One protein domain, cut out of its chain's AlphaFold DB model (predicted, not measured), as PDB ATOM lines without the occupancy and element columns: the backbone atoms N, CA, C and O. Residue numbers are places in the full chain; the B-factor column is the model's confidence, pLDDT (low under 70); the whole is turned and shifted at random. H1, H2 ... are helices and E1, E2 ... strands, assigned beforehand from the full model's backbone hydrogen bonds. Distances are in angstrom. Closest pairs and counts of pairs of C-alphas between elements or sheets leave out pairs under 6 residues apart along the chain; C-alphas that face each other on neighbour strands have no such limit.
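AT A GLANCE: This is residues 113 to 143 and 211 to 252 of the 306 residues of an uncharacterized protein of Kwoniella dejecticola CBS 10117 (UniProt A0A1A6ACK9). A small hairpin of two strands, E1 and E2, stands on one side of helix H3; on the other side of H3, helix H1 runs side by side with it, and H2 folds back from the end of H1. Residues 221 to 226, in the loop of the hairpin, stick out. The printed part has 73 residues, with named elements in the order H1, H2, E1, E2, H3; the sheet, E1 - E2, is antiparallel and the class is mostly helix. It is only just compact, close to loose, with a radius of gyration of the C-alphas of 13.2 A and spans of 34 by 30 by 22 A.

IN THESE COORDINATES: Find C-alpha 217 at (575.397, 307.169, 429.867), where E1 begins, residues 217 to 219, 6.5 A long; E2 is residues 228 to 230, 6.6 A. H3 runs over residues 237 to 248, 16.6 A, ending at C-alpha 248 at (587.106, 295.637, 439.704). H1, residues 116 to 128, is 18.4 A long and begins at (592.650, 312.363, 438.086); H2, residues 132 to 143, measures 15.5 A.

HOW THE PARTS SIT: In the hairpin E1 and E2, look at N 218 and O 229, within hydrogen-bond range at 2.9 A. The closest C-alphas of E1 and H3, Tyr 217 and Gly 239, are 7.8 A apart. H3 and H1 touch, closest at the C-alphas of Ile 244 and Met 121, 5.8 A, and run the same way at a shallow tilt of 23 degrees. H1 and H2 are close but not clearly touching, with the C-alphas of Ser 126 and Gln 135 closest at 7.0 A, and run opposite ways at a steep tilt of 46 degrees. H1 is apart from E1 and E2. In H1, H2 and H3 every O i to N i+4 pair is within hydrogen-bond range.

THE WHOLE: The farthest C-alphas, Ser 131 and Met 233, are 35.2 A apart. Residues 144 to 210 are not printed, and C-alphas 143 and 211 are 22.5 A apart across this cut. Of the links printed whole, H1 to H2 is tight and the others are short. Look for pLDDT under 70 at residues 113 to 115, 139 to 143, 224 to 225 and 232 to 235.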
ATOM      1  N   PRO A 113     591.085 312.839 428.195       52.59
ATOM      2  CA  PRO A 113     591.586 313.879 429.080       52.59
ATOM      3  C   PRO A 113     592.139 313.121 430.298       52.59
ATOM      4  O   PRO A 113     591.462 312.223 430.799       52.59
ATOM      5  N   ASN A 114     593.406 313.330 430.677       61.38
ATOM      6  CA  ASN A 114     593.950 312.635 431.850       61.38
ATOM      7  C   ASN A 114     593.303 313.251 433.066       61.38
ATOM      8  O   ASN A 114     593.775 314.238 433.623       61.38
ATOM      9  N   LEU A 115     592.159 312.675 433.370       66.38
ATOM     10  CA  LEU A 115     591.359 312.913 434.528       66.38
ATOM     11  C   LEU A 115     592.090 312.247 435.685       66.38
ATOM     12  O   LEU A 115     592.561 311.115 435.544       66.38
ATOM     13  N   VAL A 116     592.168 312.936 436.818       73.31
ATOM     14  CA  VAL A 116     592.650 312.363 438.086       73.31
ATOM     15  C   VAL A 116     592.015 310.990 438.340       73.31
ATOM     16  O   VAL A 116     592.664 310.076 438.834       73.31
ATOM     17  N   GLY A 117     590.776 310.791 437.886       71.69
ATOM     18  CA  GLY A 117     590.093 309.514 437.990       71.69
ATOM     19  C   GLY A 117     590.739 308.314 437.300       71.69
ATOM     20  O   GLY A 117     590.557 307.204 437.782       71.69
ATOM     21  N   TYR A 118     591.521 308.491 436.233       71.94
ATOM     22  CA  TYR A 118     592.234 307.362 435.620       71.94
ATOM     23  C   TYR A 118     593.471 306.949 436.413       71.94
ATOM     24  O   TYR A 118     593.801 305.768 436.444       71.94
ATOM     25  N   GLU A 119     594.140 307.905 437.054       76.31
ATOM     26  CA  GLU A 119     595.258 307.626 437.959       76.31
ATOM     27  C   GLU A 119     594.749 306.887 439.202       76.31
ATOM     28  O   GLU A 119     595.314 305.872 439.605       76.31
ATOM     29  N   GLU A 120     593.605 307.320 439.739       78.44
ATOM     30  CA  GLU A 120     592.912 306.603 440.812       78.44
ATOM     31  C   GLU A 120     592.438 305.211 440.374       78.44
ATOM     32  O   GLU A 120     592.536 304.263 441.149       78.44
ATOM     33  N   MET A 121     591.969 305.052 439.131       79.44
ATOM     34  CA  MET A 121     591.606 303.743 438.581       79.44
ATOM     35  C   MET A 121     592.817 302.814 438.481       79.44
ATOM     36  O   MET A 121     592.734 301.666 438.904       79.44
ATOM     37  N   ASP A 122     593.944 303.294 437.958       77.62
ATOM     38  CA  ASP A 122     595.178 302.506 437.858       77.62
ATOM     39  C   ASP A 122     595.707 302.114 439.248       77.62
ATOM     40  O   ASP A 122     596.098 300.969 439.489       77.62
ATOM     41  N   LYS A 123     595.604 303.024 440.224       81.44
ATOM     42  CA  LYS A 123     595.894 302.739 441.634       81.44
ATOM     43  C   LYS A 123     594.937 301.692 442.217       81.44
ATOM     44  O   LYS A 123     595.364 300.775 442.916       81.44
ATOM     45  N   ALA A 124     593.643 301.785 441.923       78.94
ATOM     46  CA  ALA A 124     592.644 300.822 442.384       78.94
ATOM     47  C   ALA A 124     592.858 299.427 441.767       78.94
ATOM     48  O   ALA A 124     592.741 298.408 442.451       78.94
ATOM     49  N   ILE A 125     593.240 299.369 440.491       77.06
ATOM     50  CA  ILE A 125     593.594 298.126 439.803       77.06
ATOM     51  C   ILE A 125     594.874 297.539 440.400       77.06
ATOM     52  O   ILE A 125     594.891 296.366 440.758       77.06
ATOM     53  N   SER A 126     595.929 298.338 440.559       79.25
ATOM     54  CA  SER A 126     597.213 297.848 441.073       79.25
ATOM     55  C   SER A 126     597.149 297.388 442.531       79.25
ATOM     56  O   SER A 126     597.801 296.410 442.890       79.25
ATOM     57  N   THR A 127     596.319 298.029 443.356       82.56
ATOM     58  CA  THR A 127     596.044 297.581 444.734       82.56
ATOM     59  C   THR A 127     595.219 296.298 444.779       82.56
ATOM     60  O   THR A 127     595.480 295.437 445.616       82.56
ATOM     61  N   THR A 128     594.252 296.132 443.873       79.25
ATOM     62  CA  THR A 128     593.420 294.918 443.810       79.25
ATOM     63  C   THR A 128     594.188 293.730 443.224       79.25
ATOM     64  O   THR A 128     594.008 292.593 443.659       79.25
ATOM     65  N   PHE A 129     595.058 293.989 442.249       81.38
ATOM     66  CA  PHE A 129     595.822 292.987 441.514       81.38
ATOM     67  C   PHE A 129     597.319 293.290 441.661       81.38
ATOM     68  O   PHE A 129     597.903 293.907 440.776       81.38
ATOM     69  N   PRO A 130     597.978 292.883 442.759       78.50
ATOM     70  CA  PRO A 130     599.394 293.192 442.985       78.50
ATOM     71  C   PRO A 130     600.342 292.432 442.038       78.50
ATOM     72  O   PRO A 130     601.495 292.822 441.865       78.50
ATOM     73  N   SER A 131     599.873 291.346 441.417       84.94
ATOM     74  CA  SER A 131     600.636 290.553 440.450       84.94
ATOM     75  C   SER A 131     600.619 291.212 439.068       84.94
ATOM     76  O   SER A 131     599.555 291.414 438.481       84.94
ATOM     77  N   SER A 132     601.797 291.500 438.508       74.31
ATOM     78  CA  SER A 132     601.937 292.099 437.170       74.31
ATOM     79  C   SER A 132     601.333 291.231 436.059       74.31
ATOM     80  O   SER A 132     600.835 291.757 435.066       74.31
ATOM     81  N   THR A 133     601.311 289.906 436.234       79.12
ATOM     82  CA  THR A 133     600.670 288.970 435.299       79.12
ATOM     83  C   THR A 133     599.155 289.166 435.264       79.12
ATOM     84  O   THR A 133     598.566 289.214 434.183       79.12
ATOM     85  N   ASP A 134     598.532 289.351 436.429       74.94
ATOM     86  CA  ASP A 134     597.084 289.552 436.542       74.94
ATOM     87  C   ASP A 134     596.683 290.947 436.061       74.94
ATOM     88  O   ASP A 134     595.679 291.095 435.363       74.94
ATOM     89  N   GLN A 135     597.511 291.959 436.348       73.19
ATOM     90  CA  GLN A 135     597.338 293.304 435.797       73.19
ATOM     91  C   GLN A 135     597.395 293.288 434.273       73.19
ATOM     92  O   GLN A 135     596.512 293.841 433.625       73.19
ATOM     93  N   ASN A 136     598.395 292.626 433.688       74.62
ATOM     94  CA  ASN A 136     598.512 292.520 432.239       74.62
ATOM     95  C   ASN A 136     597.322 291.770 431.643       74.62
ATOM     96  O   ASN A 136     596.788 292.211 430.631       74.62
ATOM     97  N   ALA A 137     596.847 290.688 432.264       75.12
ATOM     98  CA  ALA A 137     595.661 289.967 431.800       75.12
ATOM     99  C   ALA A 137     594.389 290.832 431.862       75.12
ATOM    100  O   ALA A 137     593.588 290.826 430.926       75.12
ATOM    101  N   LEU A 138     594.221 291.619 432.926       73.94
ATOM    102  CA  LEU A 138     593.100 292.540 433.098       73.94
ATOM    103  C   LEU A 138     593.173 293.706 432.110       73.94
ATOM    104  O   LEU A 138     592.188 293.986 431.433       73.94
ATOM    105  N   TRP A 139     594.339 294.323 431.931       67.31
ATOM    106  CA  TRP A 139     594.541 295.342 430.906       67.31
ATOM    107  C   TRP A 139     594.384 294.777 429.505       67.31
ATOM    108  O   TRP A 139     593.822 295.457 428.663       67.31
ATOM    109  N   THR A 140     594.785 293.536 429.243       68.38
ATOM    110  CA  THR A 140     594.535 292.875 427.954       68.38
ATOM    111  C   THR A 140     593.046 292.595 427.770       68.38
ATOM    112  O   THR A 140     592.543 292.668 426.657       68.38
ATOM    113  N   ARG A 141     592.292 292.345 428.844       66.88
ATOM    114  CA  ARG A 141     590.831 292.196 428.795       66.88
ATOM    115  C   ARG A 141     590.103 293.526 428.581       66.88
ATOM    116  O   ARG A 141     589.106 293.547 427.870       66.88
ATOM    117  N   ILE A 142     590.586 294.613 429.182       65.00
ATOM    118  CA  ILE A 142     590.020 295.968 429.047       65.00
ATOM    119  C   ILE A 142     590.418 296.590 427.705       65.00
ATOM    120  O   ILE A 142     589.586 297.153 427.006       65.00
ATOM    121  N   SER A 143     591.687 296.458 427.327       62.31
ATOM    122  CA  SER A 143     592.263 297.004 426.090       62.31
ATOM    123  C   SER A 143     592.022 296.089 424.890       62.31
ATOM    124  O   SER A 143     592.060 296.553 423.763       62.31
ATOM    125  N   ARG A 211     572.945 297.136 437.466       81.56
ATOM    126  CA  ARG A 211     573.209 298.464 438.013       81.56
ATOM    127  C   ARG A 211     572.660 299.551 437.104       81.56
ATOM    128  O   ARG A 211     572.791 299.482 435.886       81.56
ATOM    129  N   GLU A 212     572.088 300.573 437.724       89.19
ATOM    130  CA  GLU A 212     571.640 301.759 437.009       89.19
ATOM    131  C   GLU A 212     572.839 302.479 436.384       89.19
ATOM    132  O   GLU A 212     573.896 302.638 437.005       89.19
ATOM    133  N   LEU A 213     572.671 302.888 435.130       88.31
ATOM    134  CA  LEU A 213     573.683 303.636 434.398       88.31
ATOM    135  C   LEU A 213     573.767 305.068 434.951       88.31
ATOM    136  O   LEU A 213     572.732 305.664 435.271       88.31
ATOM    137  N   PRO A 214     574.972 305.655 435.036       88.75
ATOM    138  CA  PRO A 214     575.137 307.051 435.419       88.75
ATOM    139  C   PRO A 214     574.371 307.999 434.488       88.75
ATOM    140  O   PRO A 214     574.092 307.695 433.326       88.75
ATOM    141  N   ARG A 215     574.063 309.206 434.973       84.88
ATOM    142  CA  ARG A 215     573.385 310.216 434.148       84.88
ATOM    143  C   ARG A 215     574.212 310.512 432.891       84.88
ATOM    144  O   ARG A 215     575.409 310.770 432.992       84.88
ATOM    145  N   ASN A 216     573.546 310.540 431.734       83.69
ATOM    146  CA  ASN A 216     574.116 310.751 430.390       83.69
ATOM    147  C   ASN A 216     574.876 309.562 429.778       83.69
ATOM    148  O   ASN A 216     575.396 309.700 428.670       83.69
ATOM    149  N   TYR A 217     574.910 308.411 430.455       84.19
ATOM    150  CA  TYR A 217     575.397 307.169 429.867       84.19
ATOM    151  C   TYR A 217     574.245 306.494 429.122       84.19
ATOM    152  O   TYR A 217     573.150 306.330 429.660       84.19
ATOM    153  N   PHE A 218     574.492 306.108 427.875       85.44
ATOM    154  CA  PHE A 218     573.532 305.389 427.047       85.44
ATOM    155  C   PHE A 218     574.092 304.012 426.745       85.44
ATOM    156  O   PHE A 218     575.129 303.883 426.093       85.44
ATOM    157  N   ASP A 219     573.400 302.984 427.222       86.06
ATOM    158  CA  ASP A 219     573.721 301.617 426.853       86.06
ATOM    159  C   ASP A 219     573.193 301.335 425.444       86.06
ATOM    160  O   ASP A 219     571.987 301.346 425.194       86.06
ATOM    161  N   MET A 220     574.117 301.121 424.509       83.38
ATOM    162  CA  MET A 220     573.818 300.710 423.139       83.38
ATOM    163  C   MET A 220     573.967 299.192 422.974       83.38
ATOM    164  O   MET A 220     574.246 298.708 421.874       83.38
ATOM    165  N   SER A 221     573.810 298.422 424.057       80.88
ATOM    166  CA  SER A 221     573.864 296.968 424.009       80.88
ATOM    167  C   SER A 221     572.683 296.352 423.277       80.88
ATOM    168  O   SER A 221     571.511 296.560 423.584       80.88
ATOM    169  N   TRP A 222     573.006 295.538 422.274       73.88
ATOM    170  CA  TRP A 222     572.045 294.734 421.546       73.88
ATOM    171  C   TRP A 222     572.391 293.257 421.707       73.88
ATOM    172  O   TRP A 222     573.484 292.810 421.366       73.88
ATOM    173  N   LYS A 223     571.448 292.477 422.253       81.12
ATOM    174  CA  LYS A 223     571.591 291.020 422.454       81.12
ATOM    175  C   LYS A 223     572.863 290.619 423.224       81.12
ATOM    176  O   LYS A 223     573.468 289.588 422.948       81.12
ATOM    177  N   GLY A 224     573.262 291.430 424.204       68.81
ATOM    178  CA  GLY A 224     574.423 291.158 425.056       68.81
ATOM    179  C   GLY A 224     575.772 291.584 424.471       68.81
ATOM    180  O   GLY A 224     576.793 291.360 425.117       68.81
ATOM    181  N   ILE A 225     575.783 292.214 423.294       66.19
ATOM    182  CA  ILE A 225     576.960 292.861 422.709       66.19
ATOM    183  C   ILE A 225     576.658 294.351 422.637       66.19
ATOM    184  O   ILE A 225     575.697 294.763 421.993       66.19
ATOM    185  N   GLY A 226     577.452 295.165 423.322       72.00
ATOM    186  CA  GLY A 226     577.162 296.580 423.460       72.00
ATOM    187  C   GLY A 226     578.353 297.409 423.831       72.00
ATOM    188  O   GLY A 226     579.340 296.906 424.364       72.00
ATOM    189  N   PHE A 227     578.214 298.694 423.567       78.06
ATOM    190  CA  PHE A 227     579.083 299.719 424.095       78.06
ATOM    191  C   PHE A 227     578.209 300.723 424.839       78.06
ATOM    192  O   PHE A 227     577.093 301.032 424.419       78.06
ATOM    193  N   VAL A 228     578.720 301.211 425.961       78.06
ATOM    194  CA  VAL A 228     578.086 302.295 426.701       78.06
ATOM    195  C   VAL A 228     578.742 303.587 426.239       78.06
ATOM    196  O   VAL A 228     579.963 303.726 426.321       78.06
ATOM    197  N   VAL A 229     577.945 304.507 425.704       78.19
ATOM    198  CA  VAL A 229     578.425 305.815 425.248       78.19
ATOM    199  C   VAL A 229     578.129 306.854 426.315       78.19
ATOM    200  O   VAL A 229     576.980 307.023 426.717       78.19
ATOM    201  N   ASP A 230     579.163 307.579 426.732       76.12
ATOM    202  CA  ASP A 230     579.021 308.806 427.512       76.12
ATOM    203  C   ASP A 230     578.973 310.001 426.547       76.12
ATOM    204  O   ASP A 230     579.952 310.291 425.855       76.12
ATOM    205  N   PHE A 231     577.826 310.685 426.477       74.50
ATOM    206  CA  PHE A 231     577.674 311.921 425.690       74.50
ATOM    207  C   PHE A 231     578.052 313.181 426.480       74.50
ATOM    208  O   PHE A 231     577.908 314.303 425.985       74.50
ATOM    209  N   GLY A 232     578.530 313.037 427.714       68.00
ATOM    210  CA  GLY A 232     579.046 314.145 428.494       68.00
ATOM    211  C   GLY A 232     580.253 314.791 427.814       68.00
ATOM    212  O   GLY A 232     581.273 314.151 427.582       68.00
ATOM    213  N   MET A 233     580.200 316.112 427.587       53.75
ATOM    214  CA  MET A 233     581.403 316.887 427.223       53.75
ATOM    215  C   MET A 233     582.509 316.776 428.286       53.75
ATOM    216  O   MET A 233     583.682 317.025 428.006       53.75
ATOM    217  N   LYS A 234     582.134 316.434 429.522       65.50
ATOM    218  CA  LYS A 234     583.038 316.118 430.624       65.50
ATOM    219  C   LYS A 234     582.564 314.830 431.276       65.50
ATOM    220  O   LYS A 234     581.388 314.720 431.613       65.50
ATOM    221  N   ARG A 235     583.503 313.922 431.527       67.81
ATOM    222  CA  ARG A 235     583.248 312.705 432.294       67.81
ATOM    223  C   ARG A 235     582.820 313.063 433.711       67.81
ATOM    224  O   ARG A 235     583.486 313.864 434.379       67.81
ATOM    225  N   SER A 236     581.713 312.497 434.168       79.50
ATOM    226  CA  SER A 236     581.224 312.718 435.526       79.50
ATOM    227  C   SER A 236     582.033 311.897 436.540       79.50
ATOM    228  O   SER A 236     582.628 310.870 436.214       79.50
ATOM    229  N   VAL A 237     582.064 312.357 437.795       82.06
ATOM    230  CA  VAL A 237     582.689 311.618 438.913       82.06
ATOM    231  C   VAL A 237     581.993 310.264 439.106       82.06
ATOM    232  O   VAL A 237     582.656 309.258 439.344       82.06
ATOM    233  N   GLU A 238     580.671 310.238 438.938       85.31
ATOM    234  CA  GLU A 238     579.834 309.034 438.987       85.31
ATOM    235  C   GLU A 238     580.172 308.052 437.864       85.31
ATOM    236  O   GLU A 238     580.307 306.860 438.119       85.31
ATOM    237  N   GLY A 239     580.374 308.554 436.641       84.38
ATOM    238  CA  GLY A 239     580.753 307.750 435.484       84.38
ATOM    239  C   GLY A 239     582.100 307.060 435.666       84.38
ATOM    240  O   GLY A 239     582.225 305.856 435.468       84.38
ATOM    241  N   ILE A 240     583.093 307.803 436.159       81.19
ATOM    242  CA  ILE A 240     584.411 307.246 436.484       81.19
ATOM    243  C   ILE A 240     584.300 306.190 437.589       81.19
ATOM    244  O   ILE A 240     584.880 305.117 437.457       81.19
ATOM    245  N   LYS A 241     583.555 306.470 438.668       85.06
ATOM    246  CA  LYS A 241     583.329 305.494 439.745       85.06
ATOM    247  C   LYS A 241     582.695 304.214 439.194       85.06
ATOM    248  O   LYS A 241     583.186 303.132 439.490       85.06
ATOM    249  N   TRP A 242     581.653 304.339 438.373       86.94
ATOM    250  CA  TRP A 242     580.963 303.202 437.765       86.94
ATOM    251  C   TRP A 242     581.912 302.340 436.924       86.94
ATOM    252  O   TRP A 242     581.924 301.122 437.070       86.94
ATOM    253  N   GLU A 243     582.770 302.960 436.113       83.12
ATOM    254  CA  GLU A 243     583.754 302.239 435.298       83.12
ATOM    255  C   GLU A 243     584.803 301.504 436.140       83.12
ATOM    256  O   GLU A 243     585.143 300.360 435.839       83.12
ATOM    257  N   ILE A 244     585.302 302.137 437.209       82.25
ATOM    258  CA  ILE A 244     586.244 301.502 438.142       82.25
ATOM    259  C   ILE A 244     585.595 300.267 438.777       82.25
ATOM    260  O   ILE A 244     586.208 299.204 438.853       82.25
ATOM    261  N   GLU A 245     584.342 300.390 439.206       84.94
ATOM    262  CA  GLU A 245     583.593 299.302 439.834       84.94
ATOM    263  C   GLU A 245     583.294 298.156 438.868       84.94
ATOM    264  O   GLU A 245     583.397 296.993 439.256       84.94
ATOM    265  N   GLU A 246     582.985 298.466 437.608       82.81
ATOM    266  CA  GLU A 246     582.780 297.470 436.553       82.81
ATOM    267  C   GLU A 246     584.068 296.681 436.275       82.81
ATOM    268  O   GLU A 246     584.049 295.455 436.146       82.81
ATOM    269  N   VAL A 247     585.215 297.370 436.258       78.81
ATOM    270  CA  VAL A 247     586.533 296.749 436.066       78.81
ATOM    271  C   VAL A 247     586.925 295.866 437.252       78.81
ATOM    272  O   VAL A 247     587.396 294.741 437.062       78.81
ATOM    273  N   ILE A 248     586.740 296.358 438.477       81.00
ATOM    274  CA  ILE A 248     587.106 295.637 439.704       81.00
ATOM    275  C   ILE A 248     586.110 294.500 439.992       81.00
ATOM    276  O   ILE A 248     586.463 293.492 440.608       81.00
ATOM    277  N   GLY A 249     584.860 294.638 439.543       80.06
ATOM    278  CA  GLY A 249     583.758 293.738 439.878       80.06
ATOM    279  C   GLY A 249     583.343 293.814 441.352       80.06
ATOM    280  O   GLY A 249     582.782 292.849 441.875       80.06
ATOM    281  N   LYS A 250     583.675 294.920 442.031       82.88
ATOM    282  CA  LYS A 250     583.331 295.221 443.428       82.88
ATOM    283  C   LYS A 250     583.070 296.719 443.576       82.88
ATOM    284  O   LYS A 250     583.545 297.511 442.766       82.88
ATOM    285  N   GLU A 251     582.346 297.093 444.628       83.31
ATOM    286  CA  GLU A 251     582.150 298.500 444.981       83.31
ATOM    287  C   GLU A 251     583.497 299.162 445.301       83.31
ATOM    288  O   GLU A 251     584.319 298.611 446.038       83.31
ATOM    289  N   TRP A 252     583.725 300.338 444.722       80.38
ATOM    290  CA  TRP A 252     584.966 301.080 444.850       80.38
ATOM    291  C   TRP A 252     584.770 302.176 445.886       80.38
ATOM    292  O   TRP A 252     584.102 303.189 445.652       80.38
TER     293      TRP A 252